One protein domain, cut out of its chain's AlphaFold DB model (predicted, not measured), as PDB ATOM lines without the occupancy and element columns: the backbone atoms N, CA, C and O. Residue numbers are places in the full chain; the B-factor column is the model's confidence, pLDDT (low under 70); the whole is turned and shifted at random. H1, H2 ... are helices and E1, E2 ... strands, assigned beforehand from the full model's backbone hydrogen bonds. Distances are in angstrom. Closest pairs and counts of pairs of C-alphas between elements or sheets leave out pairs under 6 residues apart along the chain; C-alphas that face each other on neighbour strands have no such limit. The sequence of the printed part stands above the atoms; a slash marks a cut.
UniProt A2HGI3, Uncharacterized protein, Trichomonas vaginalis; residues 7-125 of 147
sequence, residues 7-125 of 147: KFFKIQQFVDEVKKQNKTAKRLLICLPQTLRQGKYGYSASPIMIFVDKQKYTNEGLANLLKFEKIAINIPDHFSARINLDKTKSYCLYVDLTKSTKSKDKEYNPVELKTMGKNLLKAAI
ATOM      1  N   LYS A   7     -35.947 -26.849  46.712       85.06
ATOM      2  CA  LYS A   7     -35.338 -25.518  46.706       85.06
ATOM      3  C   LYS A   7     -36.413 -24.439  46.700       85.06
ATOM      4  O   LYS A   7     -37.235 -24.363  45.788       85.06
ATOM      5  N   PHE A   8     -36.368 -23.579  47.714       88.56
ATOM      6  CA  PHE A   8     -37.198 -22.381  47.792       88.56
ATOM      7  C   PHE A   8     -36.515 -21.213  47.089       88.56
ATOM      8  O   PHE A   8     -35.369 -20.879  47.396       88.56
ATOM      9  N   PHE A   9     -37.245 -20.560  46.193       90.88
ATOM     10  CA  PHE A   9     -36.796 -19.366  45.494       90.88
ATOM     11  C   PHE A   9     -37.656 -18.158  45.839       90.88
ATOM     12  O   PHE A   9     -38.887 -18.226  45.861       90.88
ATOM     13  N   LYS A  10     -37.010 -16.998  45.992       91.69
ATOM     14  CA  LYS A  10     -37.690 -15.734  45.687       91.69
ATOM     15  C   LYS A  10     -37.919 -15.655  44.179       91.69
ATOM     16  O   LYS A  10     -37.074 -16.120  43.418       91.69
ATOM     17  N   ILE A  11     -39.006 -15.013  43.752       93.12
ATOM     18  CA  ILE A  11     -39.383 -14.957  42.328       93.12
ATOM     19  C   ILE A  11     -38.223 -14.459  41.452       93.12
ATOM     20  O   ILE A  11     -37.897 -15.118  40.474       93.12
ATOM     21  N   GLN A  12     -37.535 -13.375  41.836       92.19
ATOM     22  CA  GLN A  12     -36.412 -12.864  41.035       92.19
ATOM     23  C   GLN A  12     -35.244 -13.856  40.941       92.19
ATOM     24  O   GLN A  12     -34.706 -14.054  39.864       92.19
ATOM     25  N   GLN A  13     -34.897 -14.542  42.035       92.19
ATOM     26  CA  GLN A  13     -33.826 -15.546  42.001       92.19
ATOM     27  C   GLN A  13     -34.171 -16.694  41.050       92.19
ATOM     28  O   GLN A  13     -33.303 -17.204  40.352       92.19
ATOM     29  N   PHE A  14     -35.444 -17.093  41.016       94.38
ATOM     30  CA  PHE A  14     -35.913 -18.105  40.081       94.38
ATOM     31  C   PHE A  14     -35.850 -17.618  38.627       94.38
ATOM     32  O   PHE A  14     -35.376 -18.347  37.761       94.38
ATOM     33  N   VAL A  15     -36.276 -16.378  38.367       93.75
ATOM     34  CA  VAL A  15     -36.161 -15.734  37.050       93.75
ATOM     35  C   VAL A  15     -34.711 -15.737  36.563       93.75
ATOM     36  O   VAL A  15     -34.456 -16.113  35.420       93.75
ATOM     37  N   ASP A  16     -33.763 -15.382  37.428       92.19
ATOM     38  CA  ASP A  16     -32.343 -15.341  37.078       92.19
ATOM     39  C   ASP A  16     -31.810 -16.735  36.698       92.19
ATOM     40  O   ASP A  16     -31.088 -16.868  35.708       92.19
ATOM     41  N   GLU A  17     -32.193 -17.789  37.431       92.56
ATOM     42  CA  GLU A  17     -31.819 -19.173  37.096       92.56
ATOM     43  C   GLU A  17     -32.401 -19.629  35.752       92.56
ATOM     44  O   GLU A  17     -31.686 -20.222  34.941       92.56
ATOM     45  N   VAL A  18     -33.661 -19.293  35.462       92.25
ATOM     46  CA  VAL A  18     -34.275 -19.593  34.157       92.25
ATOM     47  C   VAL A  18     -33.544 -18.852  33.033       92.25
ATOM     48  O   VAL A  18     -33.183 -19.464  32.029       92.25
ATOM     49  N   LYS A  19     -33.236 -17.557  33.200       90.50
ATOM     50  CA  LYS A  19     -32.529 -16.768  32.172       90.50
ATOM     51  C   LYS A  19     -31.110 -17.273  31.897       90.50
ATOM     52  O   LYS A  19     -30.645 -17.146  30.766       90.50
ATOM     53  N   LYS A  20     -30.420 -17.870  32.877       90.69
ATOM     54  CA  LYS A  20     -29.097 -18.486  32.648       90.69
ATOM     55  C   LYS A  20     -29.161 -19.617  31.620       90.69
ATOM     56  O   LYS A  20     -28.260 -19.713  30.787       90.69
ATOM     57  N   GLN A  21     -30.213 -20.434  31.672       87.19
ATOM     58  CA  GLN A  21     -30.418 -21.561  30.753       87.19
ATOM     59  C   GLN A  21     -31.160 -21.159  29.473       87.19
ATOM     60  O   GLN A  21     -30.958 -21.758  28.420       87.19
ATOM     61  N   ASN A  22     -32.000 -20.125  29.535       87.19
ATOM     62  CA  ASN A  22     -32.825 -19.666  28.422       87.19
ATOM     63  C   ASN A  22     -32.570 -18.177  28.143       87.19
ATOM     64  O   ASN A  22     -33.423 -17.320  28.364       87.19
ATOM     65  N   LYS A  23     -31.365 -17.855  27.656       86.12
ATOM     66  CA  LYS A  23     -30.897 -16.463  27.486       86.12
ATOM     67  C   LYS A  23     -31.773 -15.611  26.565       86.12
ATOM     68  O   LYS A  23     -31.846 -14.401  26.749       86.12
ATOM     69  N   THR A  24     -32.405 -16.231  25.573       89.75
ATOM     70  CA  THR A  24     -33.265 -15.568  24.585       89.75
ATOM     71  C   THR A  24     -34.736 -15.540  24.992       89.75
ATOM     72  O   THR A  24     -35.546 -14.975  24.255       89.75
ATOM     73  N   ALA A  25     -35.085 -16.131  26.140       90.69
ATOM     74  CA  ALA A  25     -36.468 -16.240  26.564       90.69
ATOM     75  C   ALA A  25     -37.080 -14.867  26.834       90.69
ATOM     76  O   ALA A  25     -36.459 -14.002  27.460       90.69
ATOM     77  N   LYS A  26     -38.323 -14.676  26.391       92.19
ATOM     78  CA  LYS A  26     -39.032 -13.393  26.510       92.19
ATOM     79  C   LYS A  26     -40.077 -13.408  27.616       92.19
ATOM     80  O   LYS A  26     -40.348 -12.370  28.214       92.19
ATOM     81  N   ARG A  27     -40.675 -14.560  27.902       93.50
ATOM     82  CA  ARG A  27     -41.812 -14.696  28.816       93.50
ATOM     83  C   ARG A  27     -41.617 -15.891  29.733       93.50
ATOM     84  O   ARG A  27     -41.236 -16.969  29.290       93.50
ATOM     85  N   LEU A  28     -41.954 -15.704  31.003       95.31
ATOM     86  CA  LEU A  28     -42.042 -16.775  31.989       95.31
ATOM     87  C   LEU A  28     -43.431 -16.750  32.626       95.31
ATOM     88  O   LEU A  28     -43.873 -15.724  33.146       95.31
ATOM     89  N   LEU A  29     -44.111 -17.892  32.598       95.00
ATOM     90  CA  LEU A  29     -45.370 -18.118  33.301       95.00
ATOM     91  C   LEU A  29     -45.178 -19.230  34.325       95.00
ATOM     92  O   LEU A  29     -44.773 -20.338  33.983       95.00
ATOM     93  N   ILE A  30     -45.515 -18.949  35.579       95.44
ATOM     94  CA  ILE A  30     -45.447 -19.913  36.679       95.44
ATOM     95  C   ILE A  30     -46.877 -20.197  37.129       95.44
ATOM     96  O   ILE A  30     -47.487 -19.378  37.816       95.44
ATOM     97  N   CYS A  31     -47.433 -21.335  36.721       93.50
ATOM     98  CA  CYS A  31     -48.793 -21.740  37.064       93.50
ATOM     99  C   CYS A  31     -48.846 -22.216  38.518       93.50
ATOM    100  O   CYS A  31     -48.140 -23.152  38.908       93.50
ATOM    101  N   LEU A  32     -49.692 -21.574  39.320       92.25
ATOM    102  CA  LEU A  32     -49.789 -21.811  40.757       92.25
ATOM    103  C   LEU A  32     -50.942 -22.772  41.090       92.25
ATOM    104  O   LEU A  32     -51.952 -22.791  40.379       92.25
ATOM    105  N   PRO A  33     -50.839 -23.535  42.193       87.88
ATOM    106  CA  PRO A  33     -51.977 -24.251  42.748       87.88
ATOM    107  C   PRO A  33     -53.078 -23.287  43.198       87.88
ATOM    108  O   PRO A  33     -52.805 -22.181  43.662       87.88
ATOM    109  N   GLN A  34     -54.335 -23.735  43.102       82.31
ATOM    110  CA  GLN A  34     -55.516 -22.966  43.528       82.31
ATOM    111  C   GLN A  34     -55.543 -22.680  45.033       82.31
ATOM    112  O   GLN A  34     -56.284 -21.822  45.499       82.31
ATOM    113  N   THR A  35     -54.766 -23.420  45.821       78.69
ATOM    114  CA  THR A  35     -54.610 -23.179  47.254       78.69
ATOM    115  C   THR A  35     -53.131 -23.100  47.577       78.69
ATOM    116  O   THR A  35     -52.375 -24.037  47.308       78.69
ATOM    117  N   LEU A  36     -52.720 -21.981  48.167       85.00
ATOM    118  CA  LEU A  36     -51.359 -21.796  48.650       85.00
ATOM    119  C   LEU A  36     -51.244 -22.304  50.082       85.00
ATOM    120  O   LEU A  36     -52.148 -22.116  50.895       85.00
ATOM    121  N   ARG A  37     -50.103 -22.910  50.411       77.75
ATOM    122  CA  ARG A  37     -49.799 -23.305  51.788       77.75
ATOM    123  C   ARG A  37     -48.970 -22.212  52.449       77.75
ATOM    124  O   ARG A  37     -47.957 -21.774  51.901       77.75
ATOM    125  N   GLN A  38     -49.404 -21.781  53.629       83.25
ATOM    126  CA  GLN A  38     -48.603 -20.917  54.485       83.25
ATOM    127  C   GLN A  38     -47.630 -21.787  55.280       83.25
ATOM    128  O   GLN A  38     -48.036 -22.737  55.945       83.25
ATOM    129  N   GLY A  39     -46.342 -21.482  55.174       74.81
ATOM    130  CA  GLY A  39     -45.293 -22.103  55.970       74.81
ATOM    131  C   GLY A  39     -44.673 -21.113  56.952       74.81
ATOM    132  O   GLY A  39     -45.103 -19.968  57.083       74.81
ATOM    133  N   LYS A  40     -43.586 -21.548  57.596       73.25
ATOM    134  CA  LYS A  40     -42.823 -20.753  58.573       73.25
ATOM    135  C   LYS A  40     -42.302 -19.415  58.020       73.25
ATOM    136  O   LYS A  40     -42.094 -18.483  58.786       73.25
ATOM    137  N   TYR A  41     -42.093 -19.324  56.706       69.25
ATOM    138  CA  TYR A  41     -41.489 -18.167  56.032       69.25
ATOM    139  C   TYR A  41     -42.458 -17.438  55.088       69.25
ATOM    140  O   TYR A  41     -42.023 -16.753  54.165       69.25
ATOM    141  N   GLY A  42     -43.767 -17.602  55.307       85.00
ATOM    142  CA  GLY A  42     -44.819 -17.014  54.478       85.00
ATOM    143  C   GLY A  42     -45.429 -18.010  53.495       85.00
ATOM    144  O   GLY A  42     -45.349 -19.230  53.675       85.00
ATOM    145  N   TYR A  43     -46.088 -17.486  52.463       91.31
ATOM    146  CA  TYR A  43     -46.745 -18.304  51.450       91.31
ATOM    147  C   TYR A  43     -45.747 -18.823  50.421       91.31
ATOM    148  O   TYR A  43     -44.920 -18.082  49.891       91.31
ATOM    149  N   SER A  44     -45.858 -20.107  50.098       89.75
ATOM    150  CA  SER A  44     -45.082 -20.715  49.022       89.75
ATOM    151  C   SER A  44     -45.930 -21.701  48.234       89.75
ATOM    152  O   SER A  44     -46.952 -22.205  48.710       89.75
ATOM    153  N   ALA A  45     -45.502 -21.961  47.007       90.69
ATOM    154  CA  ALA A  45     -46.109 -22.968  46.158       90.69
ATOM    155  C   ALA A  45     -45.049 -23.707  45.360       90.69
ATOM    156  O   ALA A  45     -44.148 -23.094  44.791       90.69
ATOM    157  N   SER A  46     -45.218 -25.020  45.248       91.44
ATOM    158  CA  SER A  46     -44.641 -25.765  44.136       91.44
ATOM    159  C   SER A  46     -45.471 -25.464  42.887       91.44
ATOM    160  O   SER A  46     -46.678 -25.719  42.914       91.44
ATOM    161  N   PRO A  47     -44.874 -24.909  41.815       92.38
ATOM    162  CA  PRO A  47     -45.593 -24.692  40.565       92.38
ATOM    163  C   PRO A  47     -46.229 -25.984  40.050       92.38
ATOM    164  O   PRO A  47     -45.598 -27.040  40.132       92.38
ATOM    165  N   ILE A  48     -47.446 -25.888  39.510       90.56
ATOM    166  CA  ILE A  48     -48.080 -26.996  38.777       90.56
ATOM    167  C   ILE A  48     -47.317 -27.201  37.469       90.56
ATOM    168  O   ILE A  48     -46.918 -28.310  37.133       90.56
ATOM    169  N   MET A  49     -47.104 -26.097  36.757       91.38
ATOM    170  CA  MET A  49     -46.501 -26.046  35.435       91.38
ATOM    171  C   MET A  49     -45.766 -24.729  35.253       91.38
ATOM    172  O   MET A  49     -46.127 -23.713  35.852       91.38
ATOM    173  N   ILE A  50     -44.734 -24.754  34.423       94.06
ATOM    174  CA  ILE A  50     -43.911 -23.591  34.128       94.06
ATOM    175  C   ILE A  50     -43.797 -23.494  32.613       94.06
ATOM    176  O   ILE A  50     -43.489 -24.485  31.956       94.06
ATOM    177  N   PHE A  51     -44.069 -22.319  32.057       92.19
ATOM    178  CA  PHE A  51     -43.863 -22.056  30.637       92.19
ATOM    179  C   PHE A  51     -42.760 -21.026  30.471       92.19
ATOM    180  O   PHE A  51     -42.818 -19.954  31.077       92.19
ATOM    181  N   VAL A  52     -41.781 -21.353  29.636       92.94
ATOM    182  CA  VAL A  52     -40.768 -20.416  29.154       92.94
ATOM    183  C   VAL A  52     -41.055 -20.200  27.673       92.94
ATOM    184  O   VAL A  52     -40.930 -21.119  26.868       92.94
ATOM    185  N   ASP A  53     -41.529 -19.007  27.323       88.94
ATOM    186  CA  ASP A  53     -42.150 -18.712  26.028       88.94
ATOM    187  C   ASP A  53     -43.239 -19.736  25.648       88.94
ATOM    188  O   ASP A  53     -44.260 -19.819  26.333       88.94
ATOM    189  N   LYS A  54     -43.045 -20.494  24.558       84.00
ATOM    190  CA  LYS A  54     -43.961 -21.559  24.111       84.00
ATOM    191  C   LYS A  54     -43.635 -22.922  24.748       84.00
ATOM    192  O   LYS A  54     -44.434 -23.848  24.638       84.00
ATOM    193  N   GLN A  55     -42.492 -23.068  25.426       87.25
ATOM    194  CA  GLN A  55     -42.043 -24.354  25.956       87.25
ATOM    195  C   GLN A  55     -42.632 -24.630  27.340       87.25
ATOM    196  O   GLN A  55     -42.519 -23.826  28.266       87.25
ATOM    197  N   LYS A  56     -43.248 -25.803  27.472       90.06
ATOM    198  CA  LYS A  56     -43.936 -26.278  28.672       90.06
ATOM    199  C   LYS A  56     -43.018 -27.200  29.488       90.06
ATOM    200  O   LYS A  56     -42.513 -28.182  28.957       90.06
ATOM    201  N   TYR A  57     -42.887 -26.944  30.789       90.81
ATOM    202  CA  TYR A  57     -42.111 -27.765  31.723       90.81
ATOM    203  C   TYR A  57     -42.910 -28.150  32.963       90.81
ATOM    204  O   TYR A  57     -43.466 -27.287  33.650       90.81
ATOM    205  N   THR A  58     -42.901 -29.437  33.311       91.50
ATOM    206  CA  THR A  58     -43.304 -29.854  34.658       91.50
ATOM    207  C   THR A  58     -42.353 -29.257  35.694       91.50
ATOM    208  O   THR A  58     -41.225 -28.865  35.376       91.50
ATOM    209  N   ASN A  59     -42.796 -29.196  36.950       89.88
ATOM    210  CA  ASN A  59     -41.948 -28.749  38.055       89.88
ATOM    211  C   ASN A  59     -40.626 -29.533  38.103       89.88
ATOM    212  O   ASN A  59     -39.559 -28.930  38.118       89.88
ATOM    213  N   GLU A  60     -40.709 -30.862  38.044       89.81
ATOM    214  CA  GLU A  60     -39.551 -31.762  38.073       89.81
ATOM    215  C   GLU A  60     -38.690 -31.631  36.813       89.81
ATOM    216  O   GLU A  60     -37.468 -31.591  36.908       89.81
ATOM    217  N   GLY A  61     -39.305 -31.481  35.636       89.56
ATOM    218  CA  GLY A  61     -38.579 -31.309  34.378       89.56
ATOM    219  C   GLY A  61     -37.699 -30.060  34.377       89.56
ATOM    220  O   GLY A  61     -36.517 -30.136  34.039       89.56
ATOM    221  N   LEU A  62     -38.242 -28.915  34.812       90.94
ATOM    222  CA  LEU A  62     -37.439 -27.698  34.920       90.94
ATOM    223  C   LEU A  62     -36.462 -27.757  36.099       90.94
ATOM    224  O   LEU A  62     -35.342 -27.271  35.973       90.94
ATOM    225  N   ALA A  63     -36.854 -28.359  37.226       89.81
ATOM    226  CA  ALA A  63     -35.960 -28.540  38.366       89.81
ATOM    227  C   ALA A  63     -34.705 -29.317  37.948       89.81
ATOM    228  O   ALA A  63     -33.599 -28.829  38.170       89.81
ATOM    229  N   ASN A  64     -34.871 -30.436  37.240       88.62
ATOM    230  CA  ASN A  64     -33.769 -31.252  36.734       88.62
ATOM    231  C   ASN A  64     -32.853 -30.463  35.790       88.62
ATOM    232  O   ASN A  64     -31.632 -30.514  35.934       88.62
ATOM    233  N   LEU A  65     -33.425 -29.678  34.868       87.56
ATOM    234  CA  LEU A  65     -32.659 -28.814  33.962       87.56
ATOM    235  C   LEU A  65     -31.841 -27.759  34.727       87.56
ATOM    236  O   LEU A  65     -30.714 -27.439  34.354       87.56
ATOM    237  N   LEU A  66     -32.387 -27.263  35.835       87.50
ATOM    238  CA  LEU A  66     -31.729 -26.327  36.741       87.50
ATOM    239  C   LEU A  66     -30.862 -27.015  37.818       87.50
ATOM    240  O   LEU A  66     -30.278 -26.323  38.648       87.50
ATOM    241  N   LYS A  67     -30.720 -28.348  37.783       88.12
ATOM    242  CA  LYS A  67     -29.965 -29.171  38.749       88.12
ATOM    243  C   LYS A  67     -30.500 -29.097  40.189       88.12
ATOM    244  O   LYS A  67     -29.735 -29.089  41.151       88.12
ATOM    245  N   PHE A  68     -31.821 -29.072  40.329       85.62
ATOM    246  CA  PHE A  68     -32.555 -29.197  41.588       85.62
ATOM    247  C   PHE A  68     -33.509 -30.393  41.520       85.62
ATOM    248  O   PHE A  68     -33.951 -30.766  40.442       85.62
ATOM    249  N   GLU A  69     -33.888 -30.962  42.665       83.00
ATOM    250  CA  GLU A  69     -34.893 -32.035  42.677       83.00
ATOM    251  C   GLU A  69     -36.311 -31.494  42.466       83.00
ATOM    252  O   GLU A  69     -37.121 -32.080  41.751       83.00
ATOM    253  N   LYS A  70     -36.632 -30.366  43.113       87.38
ATOM    254  CA  LYS A  70     -37.959 -29.754  43.037       87.38
ATOM    255  C   LYS A  70     -37.905 -28.259  43.312       87.38
ATOM    256  O   LYS A  70     -37.083 -27.788  44.102       87.38
ATOM    257  N   ILE A  71     -38.822 -27.518  42.696       90.88
ATOM    258  CA  ILE A  71     -38.927 -26.063  42.818       90.88
ATOM    259  C   ILE A  71     -40.126 -25.695  43.699       90.88
ATOM    260  O   ILE A  71     -41.257 -26.145  43.475       90.88
ATOM    261  N   ALA A  72     -39.888 -24.814  44.669       91.81
ATOM    262  CA  ALA A  72     -40.913 -24.033  45.353       91.81
ATOM    263  C   ALA A  72     -40.623 -22.536  45.207       91.81
ATOM    264  O   ALA A  72     -39.481 -22.092  45.321       91.81
ATOM    265  N   ILE A  73     -41.669 -21.751  44.978       93.00
ATOM    266  CA  ILE A  73     -41.593 -20.300  44.812       93.00
ATOM    267  C   ILE A  73     -42.277 -19.630  45.999       93.00
ATOM    268  O   ILE A  73     -43.417 -19.961  46.334       93.00
ATOM    269  N   ASN A  74     -41.593 -18.671  46.617       92.69
ATOM    270  CA  ASN A  74     -42.175 -17.807  47.637       92.69
ATOM    271  C   ASN A  74     -43.114 -16.799  46.969       92.69
ATOM    272  O   ASN A  74     -42.707 -16.065  46.065       92.69
ATOM    273  N   ILE A  75     -44.359 -16.755  47.434       92.88
ATOM    274  CA  ILE A  75     -45.414 -15.906  46.887       92.88
ATOM    275  C   ILE A  75     -45.582 -14.684  47.801       92.88
ATOM    276  O   ILE A  75     -45.861 -14.866  48.986       92.88
ATOM    277  N   PRO A  76     -45.426 -13.449  47.287       91.44
ATOM    278  CA  PRO A  76     -45.667 -12.231  48.054       91.44
ATOM    279  C   PRO A  76     -47.076 -12.171  48.654       91.44
ATOM    280  O   PRO A  76     -48.042 -12.576  48.004       91.44
ATOM    281  N   ASP A  77     -47.206 -11.583  49.845       90.69
ATOM    282  CA  ASP A  77     -48.466 -11.580  50.607       90.69
ATOM    283  C   ASP A  77     -49.643 -10.938  49.860       90.69
ATOM    284  O   ASP A  77     -50.772 -11.421  49.916       90.69
ATOM    285  N   HIS A  78     -49.392  -9.875  49.094       89.88
ATOM    286  CA  HIS A  78     -50.436  -9.226  48.298       89.88
ATOM    287  C   HIS A  78     -50.958 -10.130  47.163       89.88
ATOM    288  O   HIS A  78     -52.133 -10.054  46.804       89.88
ATOM    289  N   PHE A  79     -50.122 -11.018  46.615       93.25
ATOM    290  CA  PHE A  79     -50.565 -12.030  45.654       93.25
ATOM    291  C   PHE A  79     -51.256 -13.199  46.350       93.25
ATOM    292  O   PHE A  79     -52.300 -13.650  45.876       93.25
ATOM    293  N   SER A  80     -50.718 -13.675  47.475       91.44
ATOM    294  CA  SER A  80     -51.304 -14.808  48.193       91.44
ATOM    295  C   SER A  80     -52.696 -14.491  48.736       91.44
ATOM    296  O   SER A  80     -53.590 -15.327  48.612       91.44
ATOM    297  N   ALA A  81     -52.915 -13.272  49.240       89.75
ATOM    298  CA  ALA A  81     -54.228 -12.796  49.662       89.75
ATOM    299  C   ALA A  81     -55.248 -12.914  48.521       89.75
ATOM    300  O   ALA A  81     -56.311 -13.503  48.698       89.75
ATOM    301  N   ARG A  82     -54.901 -12.440  47.318       88.88
ATOM    302  CA  ARG A  82     -55.791 -12.501  46.149       88.88
ATOM    303  C   ARG A  82     -56.087 -13.932  45.695       88.88
ATOM    304  O   ARG A  82     -57.228 -14.225  45.350       88.88
ATOM    305  N   ILE A  83     -55.087 -14.811  45.710       89.56
ATOM    306  CA  ILE A  83     -55.258 -16.224  45.334       89.56
ATOM    307  C   ILE A  83     -56.180 -16.937  46.329       89.56
ATOM    308  O   ILE A  83     -57.102 -17.637  45.926       89.56
ATOM    309  N   ASN A  84     -55.967 -16.728  47.629       87.12
ATOM    310  CA  ASN A  84     -56.747 -17.396  48.668       87.12
ATOM    311  C   ASN A  84     -58.184 -16.856  48.796       87.12
ATOM    312  O   ASN A  84     -59.052 -17.594  49.265       87.12
ATOM    313  N   LEU A  85     -58.439 -15.609  48.377       87.44
ATOM    314  CA  LEU A  85     -59.774 -14.995  48.368       87.44
ATOM    315  C   LEU A  85     -60.709 -15.600  47.311       87.44
ATOM    316  O   LEU A  85     -61.905 -15.706  47.560       87.44
ATOM    317  N   ASP A  86     -60.191 -16.003  46.146       84.56
ATOM    318  CA  ASP A  86     -61.006 -16.517  45.039       84.56
ATOM    319  C   ASP A  86     -60.486 -17.869  44.540       84.56
ATOM    320  O   ASP A  86     -59.707 -17.957  43.588       84.56
ATOM    321  N   LYS A  87     -60.975 -18.934  45.182       79.56
ATOM    322  CA  LYS A  87     -60.615 -20.328  44.881       79.56
ATOM    323  C   LYS A  87     -61.243 -20.868  43.594       79.56
ATOM    324  O   LYS A  87     -60.919 -21.979  43.186       79.56
ATOM    325  N   THR A  88     -62.147 -20.118  42.958       82.00
ATOM    326  CA  THR A  88     -62.767 -20.534  41.687       82.00
ATOM    327  C   THR A  88     -61.851 -20.272  40.495       82.00
ATOM    328  O   THR A  88     -62.028 -20.851  39.423       82.00
ATOM    329  N   LYS A  89     -60.847 -19.409  40.685       85.19
ATOM    330  CA  LYS A  89     -59.888 -19.029  39.657       85.19
ATOM    331  C   LYS A  89     -58.559 -19.727  39.878       85.19
ATOM    332  O   LYS A  89     -58.088 -19.909  40.996       85.19
ATOM    333  N   SER A  90     -57.916 -20.057  38.768       87.81
ATOM    334  CA  SER A  90     -56.532 -20.508  38.771       87.81
ATOM    335  C   SER A  90     -55.630 -19.346  38.370       87.81
ATOM    336  O   SER A  90     -55.971 -18.571  37.475       87.81
ATOM    337  N   TYR A  91     -54.477 -19.224  39.019       92.62
ATOM    338  CA  TYR A  91     -53.581 -18.085  38.850       92.62
ATOM    339  C   TYR A  91     -52.203 -18.509  38.345       92.62
ATOM    340  O   TYR A  91     -51.753 -19.634  38.571       92.62
ATOM    341  N   CYS A  92     -51.512 -17.583  37.690       94.31
ATOM    342  CA  CYS A  92     -50.102 -17.700  37.360       94.31
ATOM    343  C   CYS A  92     -49.358 -16.399  37.670       94.31
ATOM    344  O   CYS A  92     -49.929 -15.307  37.625       94.31
ATOM    345  N   LEU A  93     -48.069 -16.524  37.977       95.69
ATOM    346  CA  LEU A  93     -47.155 -15.386  37.955       95.69
ATOM    347  C   LEU A  93     -46.657 -15.216  36.523       95.69
ATOM    348  O   LEU A  93     -46.106 -16.155  35.950       95.69
ATOM    349  N   TYR A  94     -46.858 -14.033  35.961       95.06
ATOM    350  CA  TYR A  94     -46.319 -13.624  34.675       95.06
ATOM    351  C   TYR A  94     -45.108 -12.727  34.896       95.06
ATOM    352  O   TYR A  94     -45.183 -11.745  35.638       95.06
ATOM    353  N   VAL A  95     -44.009 -13.058  34.227       95.44
ATOM    354  CA  VAL A  95     -42.798 -12.246  34.196       95.44
ATOM    355  C   VAL A  95     -42.433 -11.987  32.743       95.44
ATOM    356  O   VAL A  95     -42.229 -12.917  31.960       95.44
ATOM    357  N   ASP A  96     -42.344 -10.710  32.388       92.62
ATOM    358  CA  ASP A  96     -41.777 -10.282  31.113       92.62
ATOM    359  C   ASP A  96     -40.252 -10.236  31.260       92.62
ATOM    360  O   ASP A  96     -39.696  -9.355  31.920       92.62
ATOM    361  N   LEU A  97     -39.569 -11.223  30.680       92.00
ATOM    362  CA  LEU A  97     -38.118 -11.377  30.788       92.00
ATOM    363  C   LEU A  97     -37.357 -10.336  29.956       92.00
ATOM    364  O   LEU A  97     -36.155 -10.157  30.181       92.00
ATOM    365  N   THR A  98     -38.042  -9.650  29.031       90.06
ATOM    366  CA  THR A  98     -37.479  -8.563  28.212       90.06
ATOM    367  C   THR A  98     -37.471  -7.227  28.945       90.06
ATOM    368  O   THR A  98     -36.637  -6.372  28.656       90.06
ATOM    369  N   LYS A  99     -38.365  -7.055  29.924       87.62
ATOM    370  CA  LYS A  99     -38.462  -5.838  30.731       87.62
ATOM    371  C   LYS A  99     -37.694  -6.006  32.023       87.62
ATOM    372  O   LYS A  99     -38.037  -6.863  32.831       87.62
ATOM    373  N   SER A 100     -36.722  -5.144  32.270       86.62
ATOM    374  CA  SER A 100     -36.053  -5.058  33.560       86.62
ATOM    375  C   SER A 100     -36.103  -3.639  34.111       86.62
ATOM    376  O   SER A 100     -36.122  -2.652  33.378       86.62
ATOM    377  N   THR A 101     -36.186  -3.541  35.432       84.56
ATOM    378  CA  THR A 101     -36.227  -2.289  36.189       84.56
ATOM    379  C   THR A 101     -35.032  -2.259  37.127       84.56
ATOM    380  O   THR A 101     -34.666  -3.287  37.696       84.56
ATOM    381  N   LYS A 102     -34.427  -1.086  37.326       85.50
ATOM    382  CA  LYS A 102     -33.353  -0.896  38.307       85.50
ATOM    383  C   LYS A 102     -33.892  -0.220  39.564       85.50
ATOM    384  O   LYS A 102     -34.607   0.772  39.485       85.50
ATOM    385  N   SER A 103     -33.525  -0.740  40.729       81.31
ATOM    386  CA  SER A 103     -33.757  -0.115  42.034       81.31
ATOM    387  C   SER A 103     -32.515  -0.284  42.891       81.31
ATOM    388  O   SER A 103     -32.111  -1.425  43.096       81.31
ATOM    389  N   LYS A 104     -31.967   0.815  43.435       77.12
ATOM    390  CA  LYS A 104     -30.833   0.815  44.387       77.12
ATOM    391  C   LYS A 104     -29.800  -0.273  44.046       77.12
ATOM    392  O   LYS A 104     -29.620  -1.226  44.801       77.12
ATOM    393  N   ASP A 105     -29.251  -0.180  42.837       76.38
ATOM    394  CA  ASP A 105     -28.196  -1.059  42.308       76.38
ATOM    395  C   ASP A 105     -28.592  -2.515  42.007       76.38
ATOM    396  O   ASP A 105     -27.734  -3.347  41.722       76.38
ATOM    397  N   LYS A 106     -29.890  -2.842  42.014       81.62
ATOM    398  CA  LYS A 106     -30.404  -4.161  41.625       81.62
ATOM    399  C   LYS A 106     -31.345  -4.068  40.441       81.62
ATOM    400  O   LYS A 106     -32.299  -3.293  40.447       81.62
ATOM    401  N   GLU A 107     -31.078  -4.898  39.444       84.31
ATOM    402  CA  GLU A 107     -31.967  -5.123  38.316       84.31
ATOM    403  C   GLU A 107     -32.962  -6.235  38.662       84.31
ATOM    404  O   GLU A 107     -32.590  -7.247  39.257       84.31
ATOM    405  N   TYR A 108     -34.237  -6.028  38.346       87.88
ATOM    406  CA  TYR A 108     -35.289  -7.016  38.560       87.88
ATOM    407  C   TYR A 108     -36.350  -6.933  37.467       87.88
ATOM    408  O   TYR A 108     -36.580  -5.877  36.876       87.88
ATOM    409  N   ASN A 109     -37.019  -8.049  37.201       90.00
ATOM    410  CA  ASN A 109     -38.131  -8.105  36.264       90.00
ATOM    411  C   ASN A 109     -39.445  -7.836  37.018       90.00
ATOM    412  O   ASN A 109     -39.654  -8.403  38.095       90.00
ATOM    413  N   PRO A 110     -40.344  -6.986  36.489       89.44
ATOM    414  CA  PRO A 110     -41.659  -6.803  37.084       89.44
ATOM    415  C   PRO A 110     -42.454  -8.111  36.997       89.44
ATOM    416  O   PRO A 110     -42.420  -8.816  35.985       89.44
ATOM    417  N   VAL A 111     -43.171  -8.424  38.074       94.00
ATOM    418  CA  VAL A 111     -43.979  -9.640  38.198       94.00
ATOM    419  C   VAL A 111     -45.440  -9.249  38.337       94.00
ATOM    420  O   VAL A 111     -45.788  -8.426  39.181       94.00
ATOM    421  N   GLU A 112     -46.301  -9.886  37.553       94.94
ATOM    422  CA  GLU A 112     -47.746  -9.686  37.588       94.94
ATOM    423  C   GLU A 112     -48.455 -10.983  37.974       94.94
ATOM    424  O   GLU A 112     -48.121 -12.061  37.483       94.94
ATOM    425  N   LEU A 113     -49.487 -10.889  38.812       94.44
ATOM    426  CA  LEU A 113     -50.395 -12.005  39.058       94.44
ATOM    427  C   LEU A 113     -51.533 -11.972  38.032       94.44
ATOM    428  O   LEU A 113     -52.329 -11.031  38.016       94.44
ATOM    429  N   LYS A 114     -51.640 -13.018  37.208       93.00
ATOM    430  CA  LYS A 114     -52.686 -13.161  36.185       93.00
ATOM    431  C   LYS A 114     -53.589 -14.348  36.475       93.00
ATOM    432  O   LYS A 114     -53.170 -15.352  37.046       93.00
ATOM    433  N   THR A 115     -54.847 -14.236  36.066       90.56
ATOM    434  CA  THR A 115     -55.778 -15.367  36.026       90.56
ATOM    435  C   THR A 115     -55.493 -16.202  34.787       90.56
ATOM    436  O   THR A 115     -55.373 -15.661  33.688       90.56
ATOM    437  N   MET A 116     -55.409 -17.518  34.943       85.38
ATOM    438  CA  MET A 116     -55.225 -18.425  33.818       85.38
ATOM    439  C   MET A 116     -56.535 -18.571  33.045       85.38
ATOM    440  O   MET A 116     -57.564 -18.938  33.611       85.38
ATOM    441  N   GLY A 117     -56.488 -18.317  31.736       78.94
ATOM    442  CA  GLY A 117     -57.595 -18.638  30.839       78.94
ATOM    443  C   GLY A 117     -57.828 -20.150  30.756       78.94
ATOM    444  O   GLY A 117     -56.921 -20.945  31.014       78.94
ATOM    445  N   LYS A 118     -59.038 -20.558  30.349       76.88
ATOM    446  CA  LYS A 118     -59.427 -21.979  30.240       76.88
ATOM    447  C   LYS A 118     -58.438 -22.799  29.398       76.88
ATOM    448  O   LYS A 118     -58.132 -23.928  29.766       76.88
ATOM    449  N   ASN A 119     -57.902 -22.226  28.318       74.19
ATOM    450  CA  ASN A 119     -56.957 -22.910  27.427       74.19
ATOM    451  C   ASN A 119     -55.597 -23.147  28.090       74.19
ATOM    452  O   ASN A 119     -55.090 -24.266  28.053       74.19
ATOM    453  N   LEU A 120     -55.046 -22.140  28.776       71.81
ATOM    454  CA  LEU A 120     -53.789 -22.285  29.517       71.81
ATOM    455  C   LEU A 120     -53.940 -23.272  30.681       71.81
ATOM    456  O   LEU A 120     -53.050 -24.078  30.928       71.81
ATOM    457  N   LEU A 121     -55.092 -23.256  31.359       73.94
ATOM    458  CA  LEU A 121     -55.405 -24.219  32.409       73.94
ATOM    459  C   LEU A 121     -55.468 -25.652  31.857       73.94
ATOM    460  O   LEU A 121     -54.850 -26.548  32.423       73.94
ATOM    461  N   LYS A 122     -56.146 -25.868  30.720       75.00
ATOM    462  CA  LYS A 122     -56.154 -27.167  30.025       75.00
ATOM    463  C   LYS A 122     -54.739 -27.598  29.638       75.00
ATOM    464  O   LYS A 122     -54.363 -28.732  29.911       75.00
ATOM    465  N   ALA A 123     -53.942 -26.701  29.055       70.06
ATOM    466  CA  ALA A 123     -52.557 -26.983  28.683       70.06
ATOM    467  C   ALA A 123     -51.691 -27.334  29.901       70.06
ATOM    468  O   ALA A 123     -50.844 -28.216  29.803       70.06
ATOM    469  N   ALA A 124     -51.923 -26.696  31.051       66.44
ATOM    470  CA  ALA A 124     -51.212 -26.994  32.289       66.44
ATOM    471  C   ALA A 124     -51.604 -28.352  32.905       66.44
ATOM    472  O   ALA A 124     -50.776 -28.978  33.555       66.44
ATOM    473  N   ILE A 125     -52.843 -28.808  32.703       69.31
ATOM    474  CA  ILE A 125     -53.354 -30.071  33.265       69.31
ATOM    475  C   ILE A 125     -53.069 -31.269  32.346       69.31
ATOM    476  O   ILE A 125     -52.911 -32.383  32.841       69.31
TER     477      ILE A 125
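This is residues 7 to 125 of the 147 residues of an uncharacterized protein of Trichomonas vaginalis (UniProt A2HGI3). Look first for a strongly twisted sheet of five strands, E6 E5 E2 E8 E11, with H1, H2 and H3 over one face and H4 over the other. On the side of the three helices lies a smaller twisted sheet, E1 E7 E4 E3, and the same helices pack on it too; the small hairpin E9 and E10 lies farthest out. The 119 printed residues run E1 H1 E2 E3 E4 E5 E6 H2 E7 H3 E8 E9 E10 E11 H4, four helices and eleven strands, a mixed class. The large sheet is antiparallel and the smaller one mixed. The whole is compact, with a radius of gyration of the C-alphas of 13.7 A, and spans 36 by 32 by 26 A.

Start in the large sheet, at E6, residues 55 to 58, E5, residues 49 to 52, E2, residues 27 to 31, E8, residues 91 to 96, and E11, residues 111 to 115. Look there for N 57 and O 50 at 2.8 A, N 31 and O 49 at 2.8 A, N 30 and O 93 at 2.9 A, and N 94 and O 112 at 2.8 A, within hydrogen-bond range. H1, residues 11 to 21, H2, residues 59 to 65, and H3, residues 77 to 85, share one face, at heights over the sheet of 9.8, 7.3 and 10.7 A; H4, residues 118 to 125, is on the opposite face at 8.6 A. In the second sheet, E1, residues 7 to 10, is parallel to E7, residues 70 to 75, with N 9 and O 72 at 2.8 A. E7 is antiparallel to E4, residues 42 to 45, with N 73 and O 45 at 2.8 A; E4 forms a hairpin with E3, residues 37 to 39, with N 39 and O 42 at 2.9 A. H2 touches E7, the closest C-alphas being those of Ala 63 and Lys 70, 5.2 A. E9, residues 101 to 103, and E10, residues 106 to 108, form a hairpin, with N 103 and O 106 at 2.8 A. In H2 and H4 every O i to N i+4 pair is within hydrogen-bond range; H1 has 6 of 7, H3 4 of 5.

Find C-alpha 7 at (-35.338, -25.518, 46.706), where E1 begins. From C-alpha 11 at (-39.383, -14.957, 42.328) H1 runs 16.1 A; E7 spans 16.2 A and E8 16.1 A. H4 ends at C-alpha 125, (-53.354, -30.071, 33.265).

The C-alphas of Lys 104 and Lys 122 are the two farthest apart, 40.4 A. The printed part has no cut, and its links are tight. Look for pLDDT under 70 at residues 41, 124 and 125; the mean of the printed part is 87.7.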